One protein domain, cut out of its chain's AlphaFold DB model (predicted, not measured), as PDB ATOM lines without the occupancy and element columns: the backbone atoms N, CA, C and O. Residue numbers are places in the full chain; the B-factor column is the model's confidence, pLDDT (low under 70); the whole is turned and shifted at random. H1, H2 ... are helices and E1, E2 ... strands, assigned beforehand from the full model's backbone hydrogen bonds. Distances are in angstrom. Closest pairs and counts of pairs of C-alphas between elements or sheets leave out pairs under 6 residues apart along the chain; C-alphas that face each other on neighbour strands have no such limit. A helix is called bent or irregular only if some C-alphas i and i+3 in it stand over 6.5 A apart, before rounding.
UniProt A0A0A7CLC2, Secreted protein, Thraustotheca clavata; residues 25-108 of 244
ATOM      1  N   ALA A  25     -44.286   5.313  37.637       88.81
ATOM      2  CA  ALA A  25     -44.705   4.756  36.354       88.81
ATOM      3  C   ALA A  25     -45.393   5.810  35.468       88.81
ATOM      4  O   ALA A  25     -45.077   5.916  34.284       88.81
ATOM      5  N   ALA A  26     -46.272   6.629  36.051       90.25
ATOM      6  CA  ALA A  26     -46.938   7.719  35.346       90.25
ATOM      7  C   ALA A  26     -45.944   8.792  34.885       90.25
ATOM      8  O   ALA A  26     -45.989   9.198  33.728       90.25
ATOM      9  N   ILE A  27     -45.002   9.189  35.748       88.69
ATOM     10  CA  ILE A  27     -43.934  10.143  35.403       88.69
ATOM     11  C   ILE A  27     -43.126   9.615  34.212       88.69
ATOM     12  O   ILE A  27     -42.991  10.305  33.207       88.69
ATOM     13  N   THR A  28     -42.685   8.356  34.275       91.00
ATOM     14  CA  THR A  28     -41.905   7.725  33.197       91.00
ATOM     15  C   THR A  28     -42.678   7.684  31.873       91.00
ATOM     16  O   THR A  28     -42.115   7.953  30.811       91.00
ATOM     17  N   ALA A  29     -43.975   7.363  31.919       91.88
ATOM     18  CA  ALA A  29     -44.828   7.338  30.733       91.88
ATOM     19  C   ALA A  29     -45.008   8.739  30.123       91.88
ATOM     20  O   ALA A  29     -44.919   8.896  28.902       91.88
ATOM     21  N   ILE A  30     -45.211   9.755  30.968       91.56
ATOM     22  CA  ILE A  30     -45.352  11.153  30.553       91.56
ATOM     23  C   ILE A  30     -44.043  11.675  29.944       91.56
ATOM     24  O   ILE A  30     -44.068  12.200  28.831       91.56
ATOM     25  N   ASP A  31     -42.900  11.468  30.602       90.69
ATOM     26  CA  ASP A  31     -41.581  11.896  30.110       90.69
ATOM     27  C   ASP A  31     -41.232  11.246  28.766       90.69
ATOM     28  O   ASP A  31     -40.733  11.906  27.850       90.69
ATOM     29  N   SER A  32     -41.539   9.954  28.615       92.69
ATOM     30  CA  SER A  32     -41.347   9.226  27.359       92.69
ATOM     31  C   SER A  32     -42.197   9.810  26.224       92.69
ATOM     32  O   SER A  32     -41.687  10.052  25.124       92.69
ATOM     33  N   ALA A  33     -43.474  10.114  26.492       94.25
ATOM     34  CA  ALA A  33     -44.365  10.727  25.508       94.25
ATOM     35  C   ALA A  33     -43.918  12.144  25.114       94.25
ATOM     36  O   ALA A  33     -43.873  12.471  23.925       94.25
ATOM     37  N   ILE A  34     -43.517  12.959  26.096       93.12
ATOM     38  CA  ILE A  34     -42.936  14.289  25.876       93.12
ATOM     39  C   ILE A  34     -41.693  14.180  24.991       93.12
ATOM     40  O   ILE A  34     -41.582  14.901  23.999       93.12
ATOM     41  N   GLY A  35     -40.777  13.261  25.305       92.44
ATOM     42  CA  GLY A  35     -39.549  13.058  24.538       92.44
ATOM     43  C   GLY A  35     -39.805  12.607  23.098       92.44
ATOM     44  O   GLY A  35     -39.157  13.097  22.170       92.44
ATOM     45  N   ALA A  36     -40.767  11.706  22.880       94.25
ATOM     46  CA  ALA A  36     -41.156  11.258  21.541       94.25
ATOM     47  C   ALA A  36     -41.792  12.389  20.715       94.25
ATOM     48  O   ALA A  36     -41.465  12.570  19.534       94.25
ATOM     49  N   CYS A  37     -42.658  13.185  21.343       94.25
ATOM     50  CA  CYS A  37     -43.283  14.334  20.705       94.25
ATOM     51  C   CYS A  37     -42.264  15.423  20.365       94.25
ATOM     52  O   CYS A  37     -42.238  15.900  19.233       94.25
ATOM     53  N   ALA A  38     -41.359  15.742  21.294       94.50
ATOM     54  CA  ALA A  38     -40.284  16.708  21.082       94.50
ATOM     55  C   ALA A  38     -39.425  16.357  19.863       94.50
ATOM     56  O   ALA A  38     -39.161  17.222  19.030       94.50
ATOM     57  N   LYS A  39     -39.057  15.077  19.710       92.31
ATOM     58  CA  LYS A  39     -38.313  14.592  18.535       92.31
ATOM     59  C   LYS A  39     -39.083  14.806  17.233       92.31
ATOM     60  O   LYS A  39     -38.497  15.250  16.255       92.31
ATOM     61  N   SER A  40     -40.387  14.527  17.222       92.00
ATOM     62  CA  SER A  40     -41.225  14.718  16.023       92.00
ATOM     63  C   SER A  40     -41.450  16.192  15.691       92.00
ATOM     64  O   SER A  40     -41.566  16.557  14.527       92.00
ATOM     65  N   ALA A  41     -41.490  17.039  16.716       91.06
ATOM     66  CA  ALA A  41     -41.646  18.482  16.600       91.06
ATOM     67  C   ALA A  41     -40.325  19.234  16.375       91.06
ATOM     68  O   ALA A  41     -40.339  20.453  16.223       91.06
ATOM     69  N   ASN A  42     -39.194  18.522  16.373       91.12
ATOM     70  CA  ASN A  42     -37.847  19.086  16.305       91.12
ATOM     71  C   ASN A  42     -37.547  20.116  17.422       91.12
ATOM     72  O   ASN A  42     -36.871  21.120  17.206       91.12
ATOM     73  N   ILE A  43     -38.068  19.870  18.629       89.00
ATOM     74  CA  ILE A  43     -37.840  20.702  19.816       89.00
ATOM     75  C   ILE A  43     -36.634  20.144  20.577       89.00
ATOM     76  O   ILE A  43     -36.686  19.041  21.120       89.00
ATOM     77  N   SER A  44     -35.560  20.930  20.652       84.12
ATOM     78  CA  SER A  44     -34.365  20.619  21.442       84.12
ATOM     79  C   SER A  44     -33.974  21.845  22.261       84.12
ATOM     80  O   SER A  44     -33.274  22.738  21.784       84.12
ATOM     81  N   THR A  45     -34.495  21.936  23.484       85.38
ATOM     82  CA  THR A  45     -34.184  23.020  24.424       85.38
ATOM     83  C   THR A  45     -33.834  22.436  25.788       85.38
ATOM     84  O   THR A  45     -34.102  21.270  26.070       85.38
ATOM     85  N   GLN A  46     -33.253  23.248  26.672       78.00
ATOM     86  CA  GLN A  46     -32.971  22.836  28.052       78.00
ATOM     87  C   GLN A  46     -34.251  22.458  28.832       78.00
ATOM     88  O   GLN A  46     -34.176  21.727  29.816       78.00
ATOM     89  N   TYR A  47     -35.424  22.928  28.383       84.50
ATOM     90  CA  TYR A  47     -36.724  22.732  29.031       84.50
ATOM     91  C   TYR A  47     -37.745  22.125  28.068       84.50
ATOM     92  O   TYR A  47     -38.819  22.681  27.837       84.50
ATOM     93  N   THR A  48     -37.404  20.965  27.506       87.00
ATOM     94  CA  THR A  48     -38.232  20.256  26.521       87.00
ATOM     95  C   THR A  48     -39.655  19.996  27.013       87.00
ATOM     96  O   THR A  48     -40.600  20.260  26.276       87.00
ATOM     97  N   ALA A  49     -39.826  19.536  28.258       87.81
ATOM     98  CA  ALA A  49     -41.149  19.269  28.826       87.81
ATOM     99  C   ALA A  49     -42.023  20.523  28.861       87.81
ATOM    100  O   ALA A  49     -43.160  20.489  28.399       87.81
ATOM    101  N   LEU A  50     -41.468  21.644  29.328       89.38
ATOM    102  CA  LEU A  50     -42.179  22.914  29.341       89.38
ATOM    103  C   LEU A  50     -42.525  23.365  27.919       89.38
ATOM    104  O   LEU A  50     -43.682  23.648  27.653       89.38
ATOM    105  N   ALA A  51     -41.553  23.375  27.003       89.12
ATOM    106  CA  ALA A  51     -41.749  23.852  25.633       89.12
ATOM    107  C   ALA A  51     -42.798  23.040  24.856       89.12
ATOM    108  O   ALA A  51     -43.629  23.619  24.154       89.12
ATOM    109  N   VAL A  52     -42.774  21.708  24.989       91.88
ATOM    110  CA  VAL A  52     -43.777  20.824  24.378       91.88
ATOM    111  C   VAL A  52     -45.140  21.084  24.996       91.88
ATOM    112  O   VAL A  52     -46.096  21.293  24.262       91.88
ATOM    113  N   LEU A  53     -45.241  21.085  26.327       91.25
ATOM    114  CA  LEU A  53     -46.533  21.157  27.000       91.25
ATOM    115  C   LEU A  53     -47.199  22.522  26.849       91.25
ATOM    116  O   LEU A  53     -48.393  22.544  26.589       91.25
ATOM    117  N   THR A  54     -46.467  23.634  26.951       89.25
ATOM    118  CA  THR A  54     -47.047  24.972  26.733       89.25
ATOM    119  C   THR A  54     -47.493  25.174  25.292       89.25
ATOM    120  O   THR A  54     -48.551  25.745  25.056       89.25
ATOM    121  N   SER A  55     -46.716  24.680  24.324       90.19
ATOM    122  CA  SER A  55     -47.103  24.757  22.917       90.19
ATOM    123  C   SER A  55     -48.304  23.855  22.644       90.19
ATOM    124  O   SER A  55     -49.240  24.265  21.971       90.19
ATOM    125  N   LEU A  56     -48.319  22.634  23.178       89.19
ATOM    126  CA  LEU A  56     -49.405  21.686  22.942       89.19
ATOM    127  C   LEU A  56     -50.732  22.190  23.526       89.19
ATOM    128  O   LEU A  56     -51.766  22.016  22.892       89.19
ATOM    129  N   THR A  57     -50.710  22.829  24.700       86.12
ATOM    130  CA  THR A  57     -51.917  23.369  25.346       86.12
ATOM    131  C   THR A  57     -52.349  24.742  24.828       86.12
ATOM    132  O   THR A  57     -53.449  25.180  25.161       86.12
ATOM    133  N   ASP A  58     -51.535  25.415  24.010       86.88
ATOM    134  CA  ASP A  58     -51.925  26.646  23.324       86.88
ATOM    135  C   ASP A  58     -52.623  26.318  21.988       86.88
ATOM    136  O   ASP A  58     -51.961  25.865  21.048       86.88
ATOM    137  N   PRO A  59     -53.938  26.589  21.843       81.19
ATOM    138  CA  PRO A  59     -54.691  26.273  20.627       81.19
ATOM    139  C   PRO A  59     -54.202  27.032  19.385       81.19
ATOM    140  O   PRO A  59     -54.500  26.634  18.257       81.19
ATOM    141  N   LYS A  60     -53.457  28.130  19.566       82.81
ATOM    142  CA  LYS A  60     -52.886  28.914  18.462       82.81
ATOM    143  C   LYS A  60     -51.519  28.407  18.023       82.81
ATOM    144  O   LYS A  60     -51.012  28.870  16.999       82.81
ATOM    145  N   SER A  61     -50.901  27.495  18.770       89.25
ATOM    146  CA  SER A  61     -49.570  27.024  18.420       89.25
ATOM    147  C   SER A  61     -49.617  26.115  17.192       89.25
ATOM    148  O   SER A  61     -50.520  25.294  17.004       89.25
ATOM    149  N   SER A  62     -48.578  26.216  16.365       89.00
ATOM    150  CA  SER A  62     -48.388  25.302  15.239       89.00
ATOM    151  C   SER A  62     -48.211  23.853  15.705       89.00
ATOM    152  O   SER A  62     -48.582  22.935  14.982       89.00
ATOM    153  N   LEU A  63     -47.692  23.627  16.918       90.50
ATOM    154  CA  LEU A  63     -47.546  22.290  17.489       90.50
ATOM    155  C   LEU A  63     -48.907  21.654  17.788       90.50
ATOM    156  O   LEU A  63     -49.118  20.498  17.427       90.50
ATOM    157  N   ALA A  64     -49.820  22.401  18.413       89.94
ATOM    158  CA  ALA A  64     -51.167  21.935  18.731       89.94
ATOM    159  C   ALA A  64     -51.961  21.635  17.453       89.94
ATOM    160  O   ALA A  64     -52.573  20.574  17.342       89.94
ATOM    161  N   GLN A  65     -51.860  22.505  16.444       90.31
ATOM    162  CA  GLN A  65     -52.467  22.281  15.126       90.31
ATOM    163  C   GLN A  65     -51.942  21.001  14.467       90.31
ATOM    164  O   GLN A  65     -52.724  20.128  14.093       90.31
ATOM    165  N   LYS A  66     -50.615  20.836  14.395       92.00
ATOM    166  CA  LYS A  66     -49.985  19.634  13.830       92.00
ATOM    167  C   LYS A  66     -50.310  18.366  14.615       92.00
ATOM    168  O   LYS A  66     -50.499  17.306  14.020       92.00
ATOM    169  N   TYR A  67     -50.390  18.457  15.941       91.31
ATOM    170  CA  TYR A  67     -50.809  17.350  16.795       91.31
ATOM    171  C   TYR A  67     -52.239  16.908  16.468       91.31
ATOM    172  O   TYR A  67     -52.466  15.725  16.212       91.31
ATOM    173  N   CYS A  68     -53.179  17.853  16.403       90.81
ATOM    174  CA  CYS A  68     -54.582  17.568  16.106       90.81
ATOM    175  C   CYS A  68     -54.805  17.092  14.661       90.81
ATOM    176  O   CYS A  68     -55.668  16.249  14.423       90.81
ATOM    177  N   ASN A  69     -53.963  17.527  13.720       89.88
ATOM    178  CA  ASN A  69     -53.942  17.027  12.342       89.88
ATOM    179  C   ASN A  69     -53.211  15.674  12.183       89.88
ATOM    180  O   ASN A  69     -53.136  15.145  11.077       89.88
ATOM    181  N   ASN A  70     -52.690  15.081  13.266       89.62
ATOM    182  CA  ASN A  70     -51.880  13.851  13.266       89.62
ATOM    183  C   ASN A  70     -50.579  13.937  12.429       89.62
ATOM    184  O   ASN A  70     -50.052  12.918  11.985       89.62
ATOM    185  N   GLU A  71     -50.013  15.132  12.260       92.06
ATOM    186  CA  GLU A  71     -48.765  15.371  11.514       92.06
ATOM    187  C   GLU A  71     -47.496  15.087  12.343       92.06
ATOM    188  O   GLU A  71     -46.377  15.199  11.843       92.06
ATOM    189  N   LEU A  72     -47.648  14.725  13.623       93.06
ATOM    190  CA  LEU A  72     -46.546  14.470  14.555       93.06
ATOM    191  C   LEU A  72     -46.615  13.035  15.106       93.06
ATOM    192  O   LEU A  72     -47.211  12.812  16.165       93.06
ATOM    193  N   PRO A  73     -45.975  12.052  14.443       91.12
ATOM    194  CA  PRO A  73     -46.089  10.639  14.808       91.12
ATOM    195  C   PRO A  73     -45.686  10.340  16.255       91.12
ATOM    196  O   PRO A  73     -46.355   9.567  16.935       91.12
ATOM    197  N   GLY A  74     -44.628  10.975  16.761       91.38
ATOM    198  CA  GLY A  74     -44.163  10.776  18.135       91.38
ATOM    199  C   GLY A  74     -45.061  11.411  19.194       91.38
ATOM    200  O   GLY A  74     -45.034  10.971  20.338       91.38
ATOM    201  N   CYS A  75     -45.913  12.375  18.833       92.75
ATOM    202  CA  CYS A  75     -46.901  12.914  19.768       92.75
ATOM    203  C   CYS A  75     -48.099  11.966  19.957       92.75
ATOM    204  O   CYS A  75     -48.834  12.108  20.932       92.75
ATOM    205  N   ASN A  76     -48.261  10.927  19.124       90.00
ATOM    206  CA  ASN A  76     -49.264   9.880  19.358       90.00
ATOM    207  C   ASN A  76     -49.063   9.144  20.692       90.00
ATOM    208  O   ASN A  76     -50.021   8.588  21.225       90.00
ATOM    209  N   ALA A  77     -47.858   9.199  21.271       91.06
ATOM    210  CA  ALA A  77     -47.573   8.685  22.608       91.06
ATOM    211  C   ALA A  77     -48.400   9.366  23.720       91.06
ATOM    212  O   ALA A  77     -48.569   8.781  24.786       91.06
ATOM    213  N   PHE A  78     -48.976  10.552  23.474       91.12
ATOM    214  CA  PHE A  78     -49.900  11.193  24.411       91.12
ATOM    215  C   PHE A  78     -51.282  10.526  24.450       91.12
ATOM    216  O   PHE A  78     -51.916  10.523  25.500       91.12
ATOM    217  N   LYS A  79     -51.751   9.907  23.354       89.00
ATOM    218  CA  LYS A  79     -53.088   9.282  23.291       89.00
ATOM    219  C   LYS A  79     -53.357   8.296  24.442       89.00
ATOM    220  O   LYS A  79     -54.360   8.487  25.131       89.00
ATOM    221  N   PRO A  80     -52.488   7.305  24.738       89.00
ATOM    222  CA  PRO A  80     -52.731   6.389  25.855       89.00
ATOM    223  C   PRO A  80     -52.792   7.098  27.217       89.00
ATOM    224  O   PRO A  80     -53.565   6.676  28.076       89.00
ATOM    225  N   LEU A  81     -52.079   8.216  27.405       89.88
ATOM    226  CA  LEU A  81     -52.079   8.975  28.664       89.88
ATOM    227  C   LEU A  81     -53.440   9.624  28.975       89.88
ATOM    228  O   LEU A  81     -53.724   9.925  30.131       89.88
ATOM    229  N   SER A  82     -54.299   9.807  27.968       85.06
ATOM    230  CA  SER A  82     -55.679  10.285  28.151       85.06
ATOM    231  C   SER A  82     -56.664   9.196  28.590       85.06
ATOM    232  O   SER A  82     -57.785   9.487  28.988       85.06
ATOM    233  N   THR A  83     -56.246   7.929  28.528       86.94
ATOM    234  CA  THR A  83     -57.115   6.767  28.789       86.94
ATOM    235  C   THR A  83     -56.705   5.978  30.025       86.94
ATOM    236  O   THR A  83     -57.520   5.258  30.599       86.94
ATOM    237  N   GLN A  84     -55.455   6.110  30.469       87.19
ATOM    238  CA  GLN A  84     -54.963   5.386  31.631       87.19
ATOM    239  C   GLN A  84     -55.252   6.151  32.922       87.19
ATOM    240  O   GLN A  84     -54.846   7.290  33.098       87.19
ATOM    241  N   ASN A  85     -55.905   5.496  33.885       85.44
ATOM    242  CA  ASN A  85     -56.199   6.129  35.174       85.44
ATOM    243  C   ASN A  85     -54.919   6.470  35.966       85.44
ATOM    244  O   ASN A  85     -54.911   7.395  36.768       85.44
ATOM    245  N   MET A  86     -53.810   5.760  35.714       84.00
ATOM    246  CA  MET A  86     -52.531   6.034  36.382       84.00
ATOM    247  C   MET A  86     -51.935   7.403  36.019       84.00
ATOM    248  O   MET A  86     -51.117   7.915  36.778       84.00
ATOM    249  N   THR A  87     -52.329   7.988  34.882       87.50
ATOM    250  CA  THR A  87     -51.880   9.311  34.415       87.50
ATOM    251  C   THR A  87     -52.861  10.428  34.770       87.50
ATOM    252  O   THR A  87     -52.623  11.580  34.409       87.50
ATOM    253  N   ASN A  88     -53.935  10.121  35.511       91.31
ATOM    254  CA  ASN A  88     -54.800  11.119  36.137       91.31
ATOM    255  C   ASN A  88     -54.133  11.693  37.394       91.31
ATOM    256  O   ASN A  88     -54.522  11.400  38.524       91.31
ATOM    257  N   CYS A  89     -53.081  12.469  37.170       89.06
ATOM    258  CA  CYS A  89     -52.250  13.079  38.197       89.06
ATOM    259  C   CYS A  89     -51.688  14.416  37.693       89.06
ATOM    260  O   CYS A  89     -51.703  14.689  36.488       89.06
ATOM    261  N   ASN A  90     -51.185  15.261  38.597       89.62
ATOM    262  CA  ASN A  90     -50.583  16.545  38.246       89.62
ATOM    263  C   ASN A  90     -49.073  16.390  38.036       89.62
ATOM    264  O   ASN A  90     -48.285  16.201  38.971       89.62
ATOM    265  N   TYR A  91     -48.667  16.509  36.777       88.56
ATOM    266  CA  TYR A  91     -47.277  16.475  36.352       88.56
ATOM    267  C   TYR A  91     -46.689  17.890  36.336       88.56
ATOM    268  O   TYR A  91     -47.292  18.810  35.785       88.56
ATOM    269  N   ASN A  92     -45.503  18.068  36.920       86.44
ATOM    270  CA  ASN A  92     -44.790  19.346  36.931       86.44
ATOM    271  C   ASN A  92     -43.710  19.364  35.860       86.44
ATOM    272  O   ASN A  92     -42.664  18.740  36.023       86.44
ATOM    273  N   ALA A  93     -43.956  20.102  34.783       84.81
ATOM    274  CA  ALA A  93     -43.019  20.171  33.672       84.81
ATOM    275  C   ALA A  93     -41.770  20.988  34.016       84.81
ATOM    276  O   ALA A  93     -40.667  20.637  33.596       84.81
ATOM    277  N   TYR A  94     -41.943  22.103  34.736       78.81
ATOM    278  CA  TYR A  94     -40.853  22.984  35.150       78.81
ATOM    279  C   TYR A  94     -41.339  24.085  36.105       78.81
ATOM    280  O   TYR A  94     -42.319  24.761  35.805       78.81
ATOM    281  N   LYS A  95     -40.613  24.313  37.213       73.00
ATOM    282  CA  LYS A  95     -40.777  25.448  38.156       73.00
ATOM    283  C   LYS A  95     -42.236  25.807  38.507       73.00
ATOM    284  O   LYS A  95     -42.569  26.980  38.632       73.00
ATOM    285  N   GLY A  96     -43.094  24.806  38.705       77.38
ATOM    286  CA  GLY A  96     -44.487  25.030  39.098       77.38
ATOM    287  C   GLY A  96     -45.473  25.131  37.932       77.38
ATOM    288  O   GLY A  96     -46.627  25.489  38.150       77.38
ATOM    289  N   TYR A  97     -45.057  24.783  36.711       83.50
ATOM    290  CA  TYR A  97     -45.981  24.502  35.617       83.50
ATOM    291  C   TYR A  97     -46.585  23.104  35.797       83.50
ATOM    292  O   TYR A  97     -45.982  22.100  35.406       83.50
ATOM    293  N   TRP A  98     -47.767  23.048  36.412       86.38
ATOM    294  CA  TRP A  98     -48.518  21.815  36.644       86.38
ATOM    295  C   TRP A  98     -49.530  21.570  35.532       86.38
ATOM    296  O   TRP A  98     -50.265  22.473  35.134       86.38
ATOM    297  N   VAL A  99     -49.599  20.331  35.052       87.69
ATOM    298  CA  VAL A  99     -50.583  19.905  34.059       87.69
ATOM    299  C   VAL A  99     -51.083  18.500  34.373       87.69
ATOM    300  O   VAL A  99     -50.303  17.610  34.709       87.69
ATOM    301  N   ASN A 100     -52.388  18.283  34.229       90.62
ATOM    302  CA  ASN A 100     -52.984  16.951  34.253       90.62
ATOM    303  C   ASN A 100     -53.329  16.533  32.817       90.62
ATOM    304  O   ASN A 100     -54.379  16.890  32.273       90.62
ATOM    305  N   LEU A 101     -52.421  15.779  32.193       89.25
ATOM    306  CA  LEU A 101     -52.540  15.349  30.797       89.25
ATOM    307  C   LEU A 101     -53.769  14.472  30.541       89.25
ATOM    308  O   LEU A 101     -54.376  14.596  29.480       89.25
ATOM    309  N   TYR A 102     -54.175  13.650  31.511       89.94
ATOM    310  CA  TYR A 102     -55.380  12.827  31.401       89.94
ATOM    311  C   TYR A 102     -56.634  13.679  31.158       89.94
ATOM    312  O   TYR A 102     -57.467  13.346  30.321       89.94
ATOM    313  N   THR A 103     -56.735  14.823  31.840       89.06
ATOM    314  CA  THR A 103     -57.890  15.728  31.711       89.06
ATOM    315  C   THR A 103     -57.808  16.688  30.522       89.06
ATOM    316  O   THR A 103     -58.844  17.085  29.986       89.06
ATOM    317  N   VAL A 104     -56.595  17.078  30.119       87.88
ATOM    318  CA  VAL A 104     -56.369  18.120  29.105       87.88
ATOM    319  C   VAL A 104     -56.371  17.550  27.688       87.88
ATOM    320  O   VAL A 104     -56.981  18.138  26.799       87.88
ATOM    321  N   LEU A 105     -55.736  16.392  27.472       87.69
ATOM    322  CA  LEU A 105     -55.580  15.799  26.139       87.69
ATOM    323  C   LEU A 105     -56.907  15.548  25.397       87.69
ATOM    324  O   LEU A 105     -56.957  15.877  24.213       87.69
ATOM    325  N   PRO A 106     -57.989  15.044  26.034       87.44
ATOM    326  CA  PRO A 106     -59.258  14.816  25.338       87.44
ATOM    327  C   PRO A 106     -59.894  16.088  24.770       87.44
ATOM    328  O   PRO A 106     -60.583  16.015  23.763       87.44
ATOM    329  N   LYS A 107     -59.661  17.238  25.411       85.00
ATOM    330  CA  LYS A 107     -60.273  18.531  25.057       85.00
ATOM    331  C   LYS A 107     -59.364  19.405  24.197       85.00
ATOM    332  O   LYS A 107     -59.758  20.488  23.769       85.00
ATOM    333  N   LEU A 108     -58.124  18.963  23.988       86.38
ATOM    334  CA  LEU A 108     -57.069  19.766  23.385       86.38
ATOM    335  C   LEU A 108     -57.428  20.182  21.956       86.38
ATOM    336  O   LEU A 108     -57.244  21.337  21.585       86.38
TER     337      LEU A 108
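This is residues 25 to 108 of the 244 residues of the protein "Secreted protein" of Thraustotheca clavata (UniProt A0A0A7CLC2). The long helix H1 and the shorter H4 lie side by side along one flank of a small helical body, and H2 crosses H1 at nearly a right angle. H2 lies between the little hairpin E1 E2 and the short helix H3, while H5 packs on H4 near residues 81 and 102. The printed part has 84 residues, with five named helices and two named strands in the order H1 H2 H3 H4 E1 E2 H5; the strands form one antiparallel sheet, and the class is mostly helix. The whole is compact and rounded, with a radius of gyration of the C-alphas of 11.5 A and spans of 28 by 26 by 20 A.

E1, residues 91 to 94, and E2, residues 97 to 99, form an antiparallel hairpin with 154 degrees between their directions; N 91 and O 99 are 2.9 A apart, as are N 97 and O 94, both within hydrogen-bond range. H2, residues 48 to 57, has its closest C-alpha to E1 at Leu 50, 5.2 A from that of Ala 93. H2 is the hub, touching three helices. H1, residues 25 to 40, touches H2 with its residues 31 to 38 alone, about perpendicular at 82 degrees; the closest C-alphas are those of Ile 34 and Ala 49, 6.1 A apart. H3, residues 62 to 68, touches H2 at a steep tilt of 69 degrees, only just short of perpendicular; the closest C-alphas, of Leu 56 and Ala 64, are 4.6 A apart. H5, residues 101 to 108, only just touches H2, with 3 pairs of C-alphas within 8 A, the closest being Thr 57 and Leu 108 at 6.6 A. H4, residues 73 to 81, touches H1 at a shallow tilt of 22 degrees, opposite ways, with C-alphas of Cys 37 and Cys 75 closest at 4.0 A. H4 also touches H5, where the C-alphas of Leu 81 and Tyr 102 are closest at 5.8 A. H2 and H4 are apart. Every O i to N i+4 pair is within hydrogen-bond range in H1, H2 and H3; H5 has 2 of 4, and H4 has 0 of 5 but 5 of 6 O i to N i+3 pairs.

H1 begins at C-alpha 25, (-44.705, 4.756, 36.354), and is 22.9 A long. H2 measures 14.1 A, H3 9.9 A, H4 15.2 A, E1 9.2 A, E2 6.7 A and H5 9.7 A, ending at C-alpha 108, (-57.069, 19.766, 23.385). H4 and H5 are irregular, but only just: C-alphas 77 and 80 are 6.51 A apart, and C-alphas 103 and 106 are 6.6 A apart.

The two C-alphas farthest apart, of Ala 25 and Lys 60, are 31.2 A apart. The printed part has no cut and no long link. Its mean pLDDT is 88.7, and no printed residue is under 70.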